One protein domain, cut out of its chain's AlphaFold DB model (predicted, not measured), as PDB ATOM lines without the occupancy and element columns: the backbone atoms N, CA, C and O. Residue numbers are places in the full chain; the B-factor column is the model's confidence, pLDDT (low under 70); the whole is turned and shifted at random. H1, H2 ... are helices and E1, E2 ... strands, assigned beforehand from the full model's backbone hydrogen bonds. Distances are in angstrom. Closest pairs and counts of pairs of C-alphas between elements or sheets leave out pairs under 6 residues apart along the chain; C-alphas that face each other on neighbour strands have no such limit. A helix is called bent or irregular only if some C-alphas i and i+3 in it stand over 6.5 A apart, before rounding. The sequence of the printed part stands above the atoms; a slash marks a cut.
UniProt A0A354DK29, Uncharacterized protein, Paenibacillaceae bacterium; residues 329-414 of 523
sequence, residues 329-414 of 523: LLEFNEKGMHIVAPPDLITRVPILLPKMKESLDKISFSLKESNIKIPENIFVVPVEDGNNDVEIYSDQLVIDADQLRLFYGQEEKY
ATOM      1  N   LEU A 329       9.093 242.755  54.690       91.50
ATOM      2  CA  LEU A 329       9.602 242.392  53.375       91.50
ATOM      3  C   LEU A 329       9.465 243.581  52.432       91.50
ATOM      4  O   LEU A 329       8.552 244.403  52.559       91.50
ATOM      5  N   LEU A 330      10.371 243.651  51.470       92.38
ATOM      6  CA  LEU A 330      10.306 244.595  50.371       92.38
ATOM      7  C   LEU A 330      10.031 243.844  49.073       92.38
ATOM      8  O   LEU A 330      10.410 242.688  48.907       92.38
ATOM      9  N   GLU A 331       9.376 244.541  48.158       92.75
ATOM     10  CA  GLU A 331       9.130 244.086  46.797       92.75
ATOM     11  C   GLU A 331       9.931 244.968  45.847       92.75
ATOM     12  O   GLU A 331       9.938 246.198  45.977       92.75
ATOM     13  N   PHE A 332      10.594 244.335  44.889       91.31
ATOM     14  CA  PHE A 332      11.411 244.989  43.889       91.31
ATOM     15  C   PHE A 332      11.147 244.365  42.521       91.31
ATOM     16  O   PHE A 332      11.256 243.155  42.341       91.31
ATOM     17  N   ASN A 333      10.795 245.217  41.560       90.38
ATOM     18  CA  ASN A 333      10.495 244.822  40.190       90.38
ATOM     19  C   ASN A 333      11.590 245.365  39.266       90.38
ATOM     20  O   ASN A 333      11.668 246.574  39.041       90.38
ATOM     21  N   GLU A 334      12.433 244.490  38.716       81.62
ATOM     22  CA  GLU A 334      13.492 244.875  37.774       81.62
ATOM     23  C   GLU A 334      13.575 243.881  36.612       81.62
ATOM     24  O   GLU A 334      13.608 242.671  36.812       81.62
ATOM     25  N   LYS A 335      13.638 244.395  35.372       81.88
ATOM     26  CA  LYS A 335      13.825 243.596  34.140       81.88
ATOM     27  C   LYS A 335      12.814 242.444  33.977       81.88
ATOM     28  O   LYS A 335      13.146 241.414  33.400       81.88
ATOM     29  N   GLY A 336      11.583 242.637  34.456       84.50
ATOM     30  CA  GLY A 336      10.522 241.626  34.397       84.50
ATOM     31  C   GLY A 336      10.594 240.558  35.492       84.50
ATOM     32  O   GLY A 336       9.807 239.623  35.451       84.50
ATOM     33  N   MET A 337      11.503 240.692  36.461       90.31
ATOM     34  CA  MET A 337      11.556 239.847  37.654       90.31
ATOM     35  C   MET A 337      10.830 240.545  38.802       90.31
ATOM     36  O   MET A 337      11.099 241.718  39.073       90.31
ATOM     37  N   HIS A 338       9.955 239.812  39.480       94.62
ATOM     38  CA  HIS A 338       9.266 240.225  40.693       94.62
ATOM     39  C   HIS A 338       9.956 239.568  41.891       94.62
ATOM     40  O   HIS A 338       9.882 238.356  42.068       94.62
ATOM     41  N   ILE A 339      10.683 240.360  42.681       95.50
ATOM     42  CA  ILE A 339      11.501 239.883  43.799       95.50
ATOM     43  C   ILE A 339      10.880 240.351  45.110       95.50
ATOM     44  O   ILE A 339      10.696 241.550  45.314       95.50
ATOM     45  N   VAL A 340      10.631 239.420  46.028       95.00
ATOM     46  CA  VAL A 340      10.185 239.701  47.396       95.00
ATOM     47  C   VAL A 340      11.218 239.151  48.369       95.00
ATOM     48  O   VAL A 340      11.511 237.957  48.364       95.00
ATOM     49  N   ALA A 341      11.797 240.022  49.191       93.56
ATOM     50  CA  ALA A 341      12.909 239.657  50.064       93.56
ATOM     51  C   ALA A 341      12.985 240.535  51.323       93.56
ATOM     52  O   ALA A 341      12.457 241.656  51.329       93.56
ATOM     53  N   PRO A 342      13.697 240.081  52.370       91.25
ATOM     54  CA  PRO A 342      14.096 240.928  53.483       91.25
ATOM     55  C   PRO A 342      14.874 242.175  53.006       91.25
ATOM     56  O   PRO A 342      15.640 242.091  52.036       91.25
ATOM     57  N   PRO A 343      14.722 243.337  53.673       89.69
ATOM     58  CA  PRO A 343      15.360 244.588  53.261       89.69
ATOM     59  C   PRO A 343      16.885 244.513  53.106       89.69
ATOM     60  O   PRO A 343      17.450 245.195  52.255       89.69
ATOM     61  N   ASP A 344      17.551 243.688  53.913       86.56
ATOM     62  CA  ASP A 344      19.000 243.471  53.890       86.56
ATOM     63  C   ASP A 344      19.470 242.591  52.718       86.56
ATOM     64  O   ASP A 344      20.646 242.627  52.353       86.56
ATOM     65  N   LEU A 345      18.564 241.826  52.100       89.62
ATOM     66  CA  LEU A 345      18.878 240.860  51.042       89.62
ATOM     67  C   LEU A 345      18.400 241.286  49.650       89.62
ATOM     68  O   LEU A 345      18.926 240.796  48.649       89.62
ATOM     69  N   ILE A 346      17.444 242.215  49.557       89.62
ATOM     70  CA  ILE A 346      16.752 242.530  48.298       89.62
ATOM     71  C   ILE A 346      17.669 242.999  47.161       89.62
ATOM     72  O   ILE A 346      17.414 242.711  45.996       89.62
ATOM     73  N   THR A 347      18.769 243.680  47.477       88.62
ATOM     74  CA  THR A 347      19.730 244.181  46.478       88.62
ATOM     75  C   THR A 347      20.716 243.117  45.997       88.62
ATOM     76  O   THR A 347      21.385 243.317  44.985       88.62
ATOM     77  N   ARG A 348      20.806 241.976  46.691       88.69
ATOM     78  CA  ARG A 348      21.770 240.905  46.397       88.69
ATOM     79  C   ARG A 348      21.234 239.934  45.350       88.69
ATOM     80  O   ARG A 348      21.986 239.488  44.488       88.69
ATOM     81  N   VAL A 349      19.927 239.667  45.372       89.69
ATOM     82  CA  VAL A 349      19.271 238.755  44.421       89.69
ATOM     83  C   VAL A 349      19.497 239.178  42.960       89.69
ATOM     84  O   VAL A 349      19.957 238.340  42.187       89.69
ATOM     85  N   PRO A 350      19.297 240.450  42.548       89.44
ATOM     86  CA  PRO A 350      19.516 240.861  41.157       89.44
ATOM     87  C   PRO A 350      20.942 240.629  40.638       89.44
ATOM     88  O   PRO A 350      21.127 240.420  39.439       89.44
ATOM     89  N   ILE A 351      21.949 240.653  41.519       89.12
ATOM     90  CA  ILE A 351      23.358 240.403  41.172       89.12
ATOM     91  C   ILE A 351      23.588 238.906  40.920       89.12
ATOM     92  O   ILE A 351      24.314 238.531  39.998       89.12
ATOM     93  N   LEU A 352      22.924 238.051  41.698       91.31
ATOM     94  CA  LEU A 352      23.060 236.601  41.636       91.31
ATOM     95  C   LEU A 352      22.406 235.987  40.382       91.31
ATOM     96  O   LEU A 352      22.980 235.090  39.761       91.31
ATOM     97  N   LEU A 353      21.230 236.472  39.972       91.88
ATOM     98  CA  LEU A 353      20.428 235.835  38.912       91.88
ATOM     99  C   LEU A 353      21.146 235.688  37.556       91.88
ATOM    100  O   LEU A 353      21.065 234.606  36.967       91.88
ATOM    101  N   PRO A 354      21.874 236.698  37.027       92.19
ATOM    102  CA  PRO A 354      22.613 236.539  35.774       92.19
ATOM    103  C   PRO A 354      23.689 235.452  35.858       92.19
ATOM    104  O   PRO A 354      23.903 234.726  34.889       92.19
ATOM    105  N   LYS A 355      24.342 235.315  37.019       92.94
ATOM    106  CA  LYS A 355      25.372 234.298  37.261       92.94
ATOM    107  C   LYS A 355      24.767 232.904  37.377       92.94
ATOM    108  O   LYS A 355      25.291 231.968  36.778       92.94
ATOM    109  N   MET A 356      23.632 232.776  38.067       92.75
ATOM    110  CA  MET A 356      22.866 231.526  38.094       92.75
ATOM    111  C   MET A 356      22.472 231.105  36.685       92.75
ATOM    112  O   MET A 356      22.694 229.959  36.312       92.75
ATOM    113  N   LYS A 357      21.967 232.040  35.872       92.75
ATOM    114  CA  LYS A 357      21.607 231.769  34.479       92.75
ATOM    115  C   LYS A 357      22.800 231.268  33.661       92.75
ATOM    116  O   LYS A 357      22.675 230.253  32.988       92.75
ATOM    117  N   GLU A 358      23.959 231.916  33.766       93.00
ATOM    118  CA  GLU A 358      25.179 231.479  33.072       93.00
ATOM    119  C   GLU A 358      25.587 230.046  33.464       93.00
ATOM    120  O   GLU A 358      25.954 229.238  32.608       93.00
ATOM    121  N   SER A 359      25.515 229.708  34.755       91.69
ATOM    122  CA  SER A 359      25.802 228.349  35.231       91.69
ATOM    123  C   SER A 359      24.747 227.336  34.786       91.69
ATOM    124  O   SER A 359      25.106 226.236  34.369       91.69
ATOM    125  N   LEU A 360      23.462 227.702  34.798       92.25
ATOM    126  CA  LEU A 360      22.381 226.859  34.288       92.25
ATOM    127  C   LEU A 360      22.544 226.577  32.794       92.25
ATOM    128  O   LEU A 360      22.394 225.426  32.397       92.25
ATOM    129  N   ASP A 361      22.925 227.571  31.989       91.62
ATOM    130  CA  ASP A 361      23.181 227.394  30.556       91.62
ATOM    131  C   ASP A 361      24.325 226.383  30.319       91.62
ATOM    132  O   ASP A 361      24.230 225.509  29.452       91.62
ATOM    133  N   LYS A 362      25.391 226.428  31.135       90.88
ATOM    134  CA  LYS A 362      26.496 225.446  31.085       90.88
ATOM    135  C   LYS A 362      26.050 224.039  31.489       90.88
ATOM    136  O   LYS A 362      26.465 223.061  30.859       90.88
ATOM    137  N   ILE A 363      25.225 223.920  32.530       91.00
ATOM    138  CA  ILE A 363      24.679 222.631  32.977       91.00
ATOM    139  C   ILE A 363      23.739 222.055  31.911       91.00
ATOM    140  O   ILE A 363      23.910 220.900  31.528       91.00
ATOM    141  N   SER A 364      22.818 222.861  31.372       91.25
ATOM    142  CA  SER A 364      21.891 222.473  30.298       91.25
ATOM    143  C   SER A 364      22.649 221.946  29.080       91.25
ATOM    144  O   SER A 364      22.354 220.854  28.593       91.25
ATOM    145  N   PHE A 365      23.704 222.650  28.654       90.75
ATOM    146  CA  PHE A 365      24.580 222.191  27.575       90.75
ATOM    147  C   PHE A 365      25.237 220.835  27.887       90.75
ATOM    148  O   PHE A 365      25.288 219.953  27.029       90.75
ATOM    149  N   SER A 366      25.705 220.645  29.124       90.31
ATOM    150  CA  SER A 366      26.395 219.421  29.563       90.31
ATOM    151  C   SER A 366      25.457 218.212  29.673       90.31
ATOM    152  O   SER A 366      25.871 217.086  29.390       90.31
ATOM    153  N   LEU A 367      24.198 218.444  30.056       90.38
ATOM    154  CA  LEU A 367      23.146 217.427  30.172       90.38
ATOM    155  C   LEU A 367      22.344 217.223  28.878       90.38
ATOM    156  O   LEU A 367      21.505 216.328  28.826       90.38
ATOM    157  N   LYS A 368      22.623 218.005  27.825       90.12
ATOM    158  CA  LYS A 368      21.864 218.022  26.560       90.12
ATOM    159  C   LYS A 368      20.367 218.286  26.767       90.12
ATOM    160  O   LYS A 368      19.528 217.720  26.070       90.12
ATOM    161  N   GLU A 369      20.050 219.160  27.712       85.38
ATOM    162  CA  GLU A 369      18.688 219.587  28.025       85.38
ATOM    163  C   GLU A 369      18.393 220.962  27.433       85.38
ATOM    164  O   GLU A 369      19.296 221.760  27.170       85.38
ATOM    165  N   SER A 370      17.109 221.255  27.233       83.38
ATOM    166  CA  SER A 370      16.679 222.618  26.924       83.38
ATOM    167  C   SER A 370      17.006 223.547  28.091       83.38
ATOM    168  O   SER A 370      16.781 223.165  29.240       83.38
ATOM    169  N   ASN A 371      17.458 224.771  27.798       78.25
ATOM    170  CA  ASN A 371      17.772 225.749  28.839       78.25
ATOM    171  C   ASN A 371      16.579 225.950  29.773       78.25
ATOM    172  O   ASN A 371      15.485 226.332  29.344       78.25
ATOM    173  N   ILE A 372      16.818 225.709  31.059       82.00
ATOM    174  CA  ILE A 372      15.808 225.896  32.091       82.00
ATOM    175  C   ILE A 372      15.663 227.392  32.359       82.00
ATOM    176  O   ILE A 372      16.628 228.085  32.684       82.00
ATOM    177  N   LYS A 373      14.442 227.906  32.192       87.31
ATOM    178  CA  LYS A 373      14.130 229.308  32.471       87.31
ATOM    179  C   LYS A 373      14.011 229.499  33.984       87.31
ATOM    180  O   LYS A 373      13.275 228.769  34.640       87.31
ATOM    181  N   ILE A 374      14.696 230.511  34.515       90.88
ATOM    182  CA  ILE A 374      14.469 230.974  35.886       90.88
ATOM    183  C   ILE A 374      13.077 231.636  35.944       90.88
ATOM    184  O   ILE A 374      12.811 232.506  35.106       90.88
ATOM    185  N   PRO A 375      12.194 231.238  36.877       92.06
ATOM    186  CA  PRO A 375      10.887 231.865  37.043       92.06
ATOM    187  C   PRO A 375      10.976 233.361  37.352       92.06
ATOM    188  O   PRO A 375      11.942 233.827  37.949       92.06
ATOM    189  N   GLU A 376       9.954 234.112  36.943       93.31
ATOM    190  CA  GLU A 376       9.921 235.575  37.090       93.31
ATOM    191  C   GLU A 376       9.615 236.010  38.527       93.31
ATOM    192  O   GLU A 376      10.117 237.045  38.961       93.31
ATOM    193  N   ASN A 377       8.850 235.212  39.279       95.25
ATOM    194  CA  ASN A 377       8.640 235.428  40.707       95.25
ATOM    195  C   ASN A 377       9.807 234.843  41.504       95.25
ATOM    196  O   ASN A 377      10.131 233.666  41.352       95.25
ATOM    197  N   ILE A 378      10.412 235.642  42.377       95.44
ATOM    198  CA  ILE A 378      11.497 235.215  43.256       95.44
ATOM    199  C   ILE A 378      11.178 235.608  44.690       95.44
ATOM    200  O   ILE A 378      10.928 236.777  44.980       95.44
ATOM    201  N   PHE A 379      11.268 234.643  45.595       94.06
ATOM    202  CA  PHE A 379      11.086 234.848  47.023       94.06
ATOM    203  C   PHE A 379      12.374 234.515  47.766       94.06
ATOM    204  O   PHE A 379      13.017 233.506  47.490       94.06
ATOM    205  N   VAL A 380      12.754 235.363  48.716       92.69
ATOM    206  CA  VAL A 380      13.846 235.082  49.651       92.69
ATOM    207  C   VAL A 380      13.240 234.840  51.020       92.69
ATOM    208  O   VAL A 380      12.660 235.756  51.606       92.69
ATOM    209  N   VAL A 381      13.338 233.604  51.496       86.69
ATOM    210  CA  VAL A 381      12.727 233.128  52.745       86.69
ATOM    211  C   VAL A 381      13.678 232.158  53.433       86.69
ATOM    212  O   VAL A 381      14.482 231.546  52.737       86.69
ATOM    213  N   PRO A 382      13.607 231.989  54.759       74.94
ATOM    214  CA  PRO A 382      14.333 230.926  55.432       74.94
ATOM    215  C   PRO A 382      13.774 229.587  54.953       74.94
ATOM    216  O   PRO A 382      12.580 229.304  55.108       74.94
ATOM    217  N   VAL A 383      14.628 228.784  54.327       68.38
ATOM    218  CA  VAL A 383      14.290 227.433  53.869       68.38
ATOM    219  C   VAL A 383      14.792 226.470  54.945       68.38
ATOM    220  O   VAL A 383      15.855 225.872  54.843       68.38
ATOM    221  N   GLU A 384      14.046 226.359  56.047       57.91
ATOM    222  CA  GLU A 384      14.487 225.559  57.204       57.91
ATOM    223  C   GLU A 384      14.512 224.040  56.927       57.91
ATOM    224  O   GLU A 384      15.041 223.279  57.734       57.91
ATOM    225  N   ASP A 385      13.942 223.566  55.811       53.47
ATOM    226  CA  ASP A 385      13.740 222.136  55.525       53.47
ATOM    227  C   ASP A 385      15.021 221.381  55.115       53.47
ATOM    228  O   ASP A 385      14.980 220.167  54.900       53.47
ATOM    229  N   GLY A 386      16.163 222.081  55.040       50.97
ATOM    230  CA  GLY A 386      17.486 221.500  54.801       50.97
ATOM    231  C   GLY A 386      17.609 220.753  53.470       50.97
ATOM    232  O   GLY A 386      18.533 219.956  53.304       50.97
ATOM    233  N   ASN A 387      16.668 220.961  52.545       58.16
ATOM    234  CA  ASN A 387      16.584 220.203  51.304       58.16
ATOM    235  C   ASN A 387      17.516 220.760  50.239       58.16
ATOM    236  O   ASN A 387      18.341 220.028  49.702       58.16
ATOM    237  N   ASN A 388      17.337 222.037  49.906       70.94
ATOM    238  CA  ASN A 388      18.133 222.769  48.935       70.94
ATOM    239  C   ASN A 388      18.065 224.256  49.269       70.94
ATOM    240  O   ASN A 388      16.985 224.794  49.485       70.94
ATOM    241  N   ASP A 389      19.199 224.944  49.193       83.38
ATOM    242  CA  ASP A 389      19.261 226.390  49.456       83.38
ATOM    243  C   ASP A 389      18.570 227.223  48.361       83.38
ATOM    244  O   ASP A 389      18.435 228.442  48.459       83.38
ATOM    245  N   VAL A 390      18.174 226.567  47.270       87.50
ATOM    246  CA  VAL A 390      17.385 227.129  46.181       87.50
ATOM    247  C   VAL A 390      16.281 226.152  45.839       87.50
ATOM    248  O   VAL A 390      16.493 224.951  45.722       87.50
ATOM    249  N   GLU A 391      15.090 226.669  45.599       84.75
ATOM    250  CA  GLU A 391      13.954 225.855  45.225       84.75
ATOM    251  C   GLU A 391      13.257 226.415  44.003       84.75
ATOM    252  O   GLU A 391      12.897 227.587  43.962       84.75
ATOM    253  N   ILE A 392      13.046 225.570  42.995       86.25
ATOM    254  CA  ILE A 392      12.210 225.929  41.858       86.25
ATOM    255  C   ILE A 392      10.837 225.289  42.017       86.25
ATOM    256  O   ILE A 392      10.696 224.086  42.255       86.25
ATOM    257  N   TYR A 393       9.825 226.120  41.843       85.56
ATOM    258  CA  TYR A 393       8.435 225.729  41.733       85.56
ATOM    259  C   TYR A 393       7.920 226.092  40.345       85.56
ATOM    260  O   TYR A 393       8.640 226.665  39.522       85.56
ATOM    261  N   SER A 394       6.673 225.730  40.059       83.88
ATOM    262  CA  SER A 394       6.103 225.871  38.718       83.88
ATOM    263  C   SER A 394       6.186 227.288  38.128       83.88
ATOM    264  O   SER A 394       6.368 227.427  36.917       83.88
ATOM    265  N   ASP A 395       6.087 228.322  38.961       89.56
ATOM    266  CA  ASP A 395       6.055 229.732  38.563       89.56
ATOM    267  C   ASP A 395       6.921 230.659  39.435       89.56
ATOM    268  O   ASP A 395       6.897 231.880  39.247       89.56
ATOM    269  N   GLN A 396       7.706 230.102  40.361       92.56
ATOM    270  CA  GLN A 396       8.525 230.874  41.294       92.56
ATOM    271  C   GLN A 396       9.859 230.189  41.625       92.56
ATOM    272  O   GLN A 396       9.975 228.963  41.611       92.56
ATOM    273  N   LEU A 397      10.862 231.001  41.945       93.06
ATOM    274  CA  LEU A 397      12.128 230.595  42.543       93.06
ATOM    275  C   LEU A 397      12.126 231.022  44.010       93.06
ATOM    276  O   LEU A 397      11.798 232.164  44.320       93.06
ATOM    277  N   VAL A 398      12.532 230.143  44.909       91.69
ATOM    278  CA  VAL A 398      12.750 230.460  46.316       91.69
ATOM    279  C   VAL A 398      14.237 230.319  46.615       91.69
ATOM    280  O   VAL A 398      14.878 229.389  46.136       91.69
ATOM    281  N   ILE A 399      14.811 231.278  47.334       92.12
ATOM    282  CA  ILE A 399      16.225 231.289  47.722       92.12
ATOM    283  C   ILE A 399      16.295 231.385  49.240       92.12
ATOM    284  O   ILE A 399      15.634 232.245  49.826       92.12
ATOM    285  N   ASP A 400      17.118 230.540  49.851       89.31
ATOM    286  CA  ASP A 400      17.296 230.522  51.294       89.31
ATOM    287  C   ASP A 400      17.969 231.808  51.794       89.31
ATOM    288  O   ASP A 400      19.114 232.144  51.450       89.31
ATOM    289  N   ALA A 401      17.226 232.545  52.612       88.56
ATOM    290  CA  ALA A 401      17.663 233.782  53.229       88.56
ATOM    291  C   ALA A 401      18.856 233.570  54.174       88.56
ATOM    292  O   ALA A 401      19.785 234.388  54.185       88.56
ATOM    293  N   ASP A 402      18.881 232.457  54.910       84.50
ATOM    294  CA  ASP A 402      19.945 232.165  55.866       84.50
ATOM    295  C   ASP A 402      21.259 231.880  55.151       84.50
ATOM    296  O   ASP A 402      22.302 232.435  55.504       84.50
ATOM    297  N   GLN A 403      21.210 231.114  54.066       86.06
ATOM    298  CA  GLN A 403      22.392 230.802  53.263       86.06
ATOM    299  C   GLN A 403      22.927 232.036  52.543       86.06
ATOM    300  O   GLN A 403      24.143 232.247  52.481       86.06
ATOM    301  N   LEU A 404      22.040 232.924  52.077       88.19
ATOM    302  CA  LEU A 404      22.457 234.234  51.589       88.19
ATOM    303  C   LEU A 404      23.215 235.005  52.671       88.19
ATOM    304  O   LEU A 404      24.234 235.620  52.363       88.19
ATOM    305  N   ARG A 405      22.795 234.999  53.938       85.44
ATOM    306  CA  ARG A 405      23.556 235.673  55.008       85.44
ATOM    307  C   ARG A 405      24.864 234.967  55.343       85.44
ATOM    308  O   ARG A 405      25.881 235.645  55.486       85.44
ATOM    309  N   LEU A 406      24.859 233.639  55.427       84.50
ATOM    310  CA  LEU A 406      26.038 232.839  55.766       84.50
ATOM    311  C   LEU A 406      27.171 233.027  54.752       84.50
ATOM    312  O   LEU A 406      28.323 233.218  55.139       84.50
ATOM    313  N   PHE A 407      26.850 233.047  53.457       84.31
ATOM    314  CA  PHE A 407      27.828 233.210  52.381       84.31
ATOM    315  C   PHE A 407      28.015 234.664  51.944       84.31
ATOM    316  O   PHE A 407      28.260 234.938  50.770       84.31
ATOM    317  N   TYR A 408      27.935 235.619  52.873       83.12
ATOM    318  CA  TYR A 408      28.149 237.033  52.568       83.12
ATOM    319  C   TYR A 408      29.484 237.300  51.845       83.12
ATOM    320  O   TYR A 408      30.559 236.941  52.328       83.12
ATOM    321  N   GLY A 409      29.409 237.929  50.666       84.88
ATOM    322  CA  GLY A 409      30.530 238.179  49.755       84.88
ATOM    323  C   GLY A 409      31.002 236.969  48.933       84.88
ATOM    324  O   GLY A 409      31.960 237.095  48.169       84.88
ATOM    325  N   GLN A 410      30.386 235.794  49.097       87.88
ATOM    326  CA  GLN A 410      30.668 234.562  48.344       87.88
ATOM    327  C   GLN A 410      29.399 233.887  47.795       87.88
ATOM    328  O   GLN A 410      29.446 232.740  47.345       87.88
ATOM    329  N   GLU A 411      28.281 234.600  47.797       88.19
ATOM    330  CA  GLU A 411      26.953 234.150  47.390       88.19
ATOM    331  C   GLU A 411      26.992 233.626  45.957       88.19
ATOM    332  O   GLU A 411      26.521 232.526  45.688       88.19
ATOM    333  N   GLU A 412      27.629 234.372  45.046       89.38
ATOM    334  CA  GLU A 412      27.773 233.959  43.649       89.38
ATOM    335  C   GLU A 412      28.439 232.588  43.547       89.38
ATOM    336  O   GLU A 412      27.961 231.717  42.831       89.38
ATOM    337  N   LYS A 413      29.526 232.357  44.283       87.94
ATOM    338  CA  LYS A 413      30.250 231.083  44.232       87.94
ATOM    339  C   LYS A 413      29.406 229.930  44.777       87.94
ATOM    340  O   LYS A 413      29.489 228.824  44.250       87.94
ATOM    341  N   TYR A 414      28.628 230.186  45.824       88.62
ATOM    342  CA  TYR A 414      27.806 229.180  46.486       88.62
ATOM    343  C   TYR A 414      26.564 228.815  45.663       88.62
ATOM    344  O   TYR A 414      26.410 227.673  45.232       88.62
TER     345      TYR A 414
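This is residues 329 to 414 of the 523 residues of an uncharacterized protein of Paenibacillaceae bacterium (UniProt A0A354DK29). A twisted wall of five strands has one long helix, H1, that meets it only by its first residues, 349 to 353, and then runs away from it, making the longest axis; residues 368 to 376 return from its far end to the sheet. The short helices H2 and H3 lie on the same side of the wall as H1, H2 following straight on from strand E5 and H3 packed on H1. The 86 printed residues hold five named strands and three named helices, in the order E1 E2 H1 E3 E4 E5 H2 H3. The sheet is mixed, ordered E1 E2 E3 E5 E4, and the class is mixed, helices and strands. The whole is compact, with a radius of gyration of the C-alphas of 12.8 A and spans of 38 by 27 by 24 A.

E1 is residues 330 to 334, 13.0 A long, beginning at C-alpha 330 (10.306, 244.595, 50.371). E2 is residues 337 to 341, 12.5 A. H1 is residues 349 to 367, 25.9 A, ending at C-alpha 367 (23.146, 217.427, 30.172); it is only just irregular, C-alphas 351 and 354 being 6.7 A apart. E3 is residues 377 to 381, 12.9 A; E4 is residues 390 to 392, 6.8 A; E5 is residues 396 to 400, 13.3 A. H2 is residues 401 to 406, 8.8 A. H3 is residues 411 to 414, 5.1 A, ending at C-alpha 414 (27.806, 229.180, 46.486).

The sheet is twisted, with C-alphas up to 4.4 A off its best plane. Edge strand E1 and E2 form an antiparallel hairpin at 160 degrees, with N 332 and O 339 2.8 A apart, within hydrogen-bond range. E2 and E3 are parallel at 14 degrees, with N 378 and O 338 at 2.8 A. With H1 between them they form a strand-helix-strand unit, two parallel neighbour strands joined through a helix, with a left-handed crossover. E3 and E5 are parallel at 23 degrees, with N 379 and O 397 at 2.8 A. E5 and edge strand E4 form an antiparallel hairpin at 166 degrees, with N 391 and O 398 at 2.8 A. H1 only grazes the sheet with residues 349 to 353; the closest C-alphas of H1 and E2 are those of Val 349 and Ile 339, 7.9 A apart. H2 only grazes it with residues 401 to 404; its closest C-alphas to E3 are those of Ala 401 and Val 381, 5.0 A apart. H3 is not on the sheet. It touches H1, with residues 352 to 356 of H1 alone; the closest C-alphas are those of Leu 352 and Glu 412, 5.8 A apart. H2 and H3 are close but not clearly touching, and H1 and H2 are apart. Every O i to N i+4 pair is within hydrogen-bond range in H2, and 13 of 15 in H1; H3 is too short for such a pair.

The two C-alphas farthest apart are those of Leu 329 and Lys 368, at 38.3 A. The printed part has no cut and no long link. The mean pLDDT of the printed part is 87.1, and residues 383 to 387 are under 70.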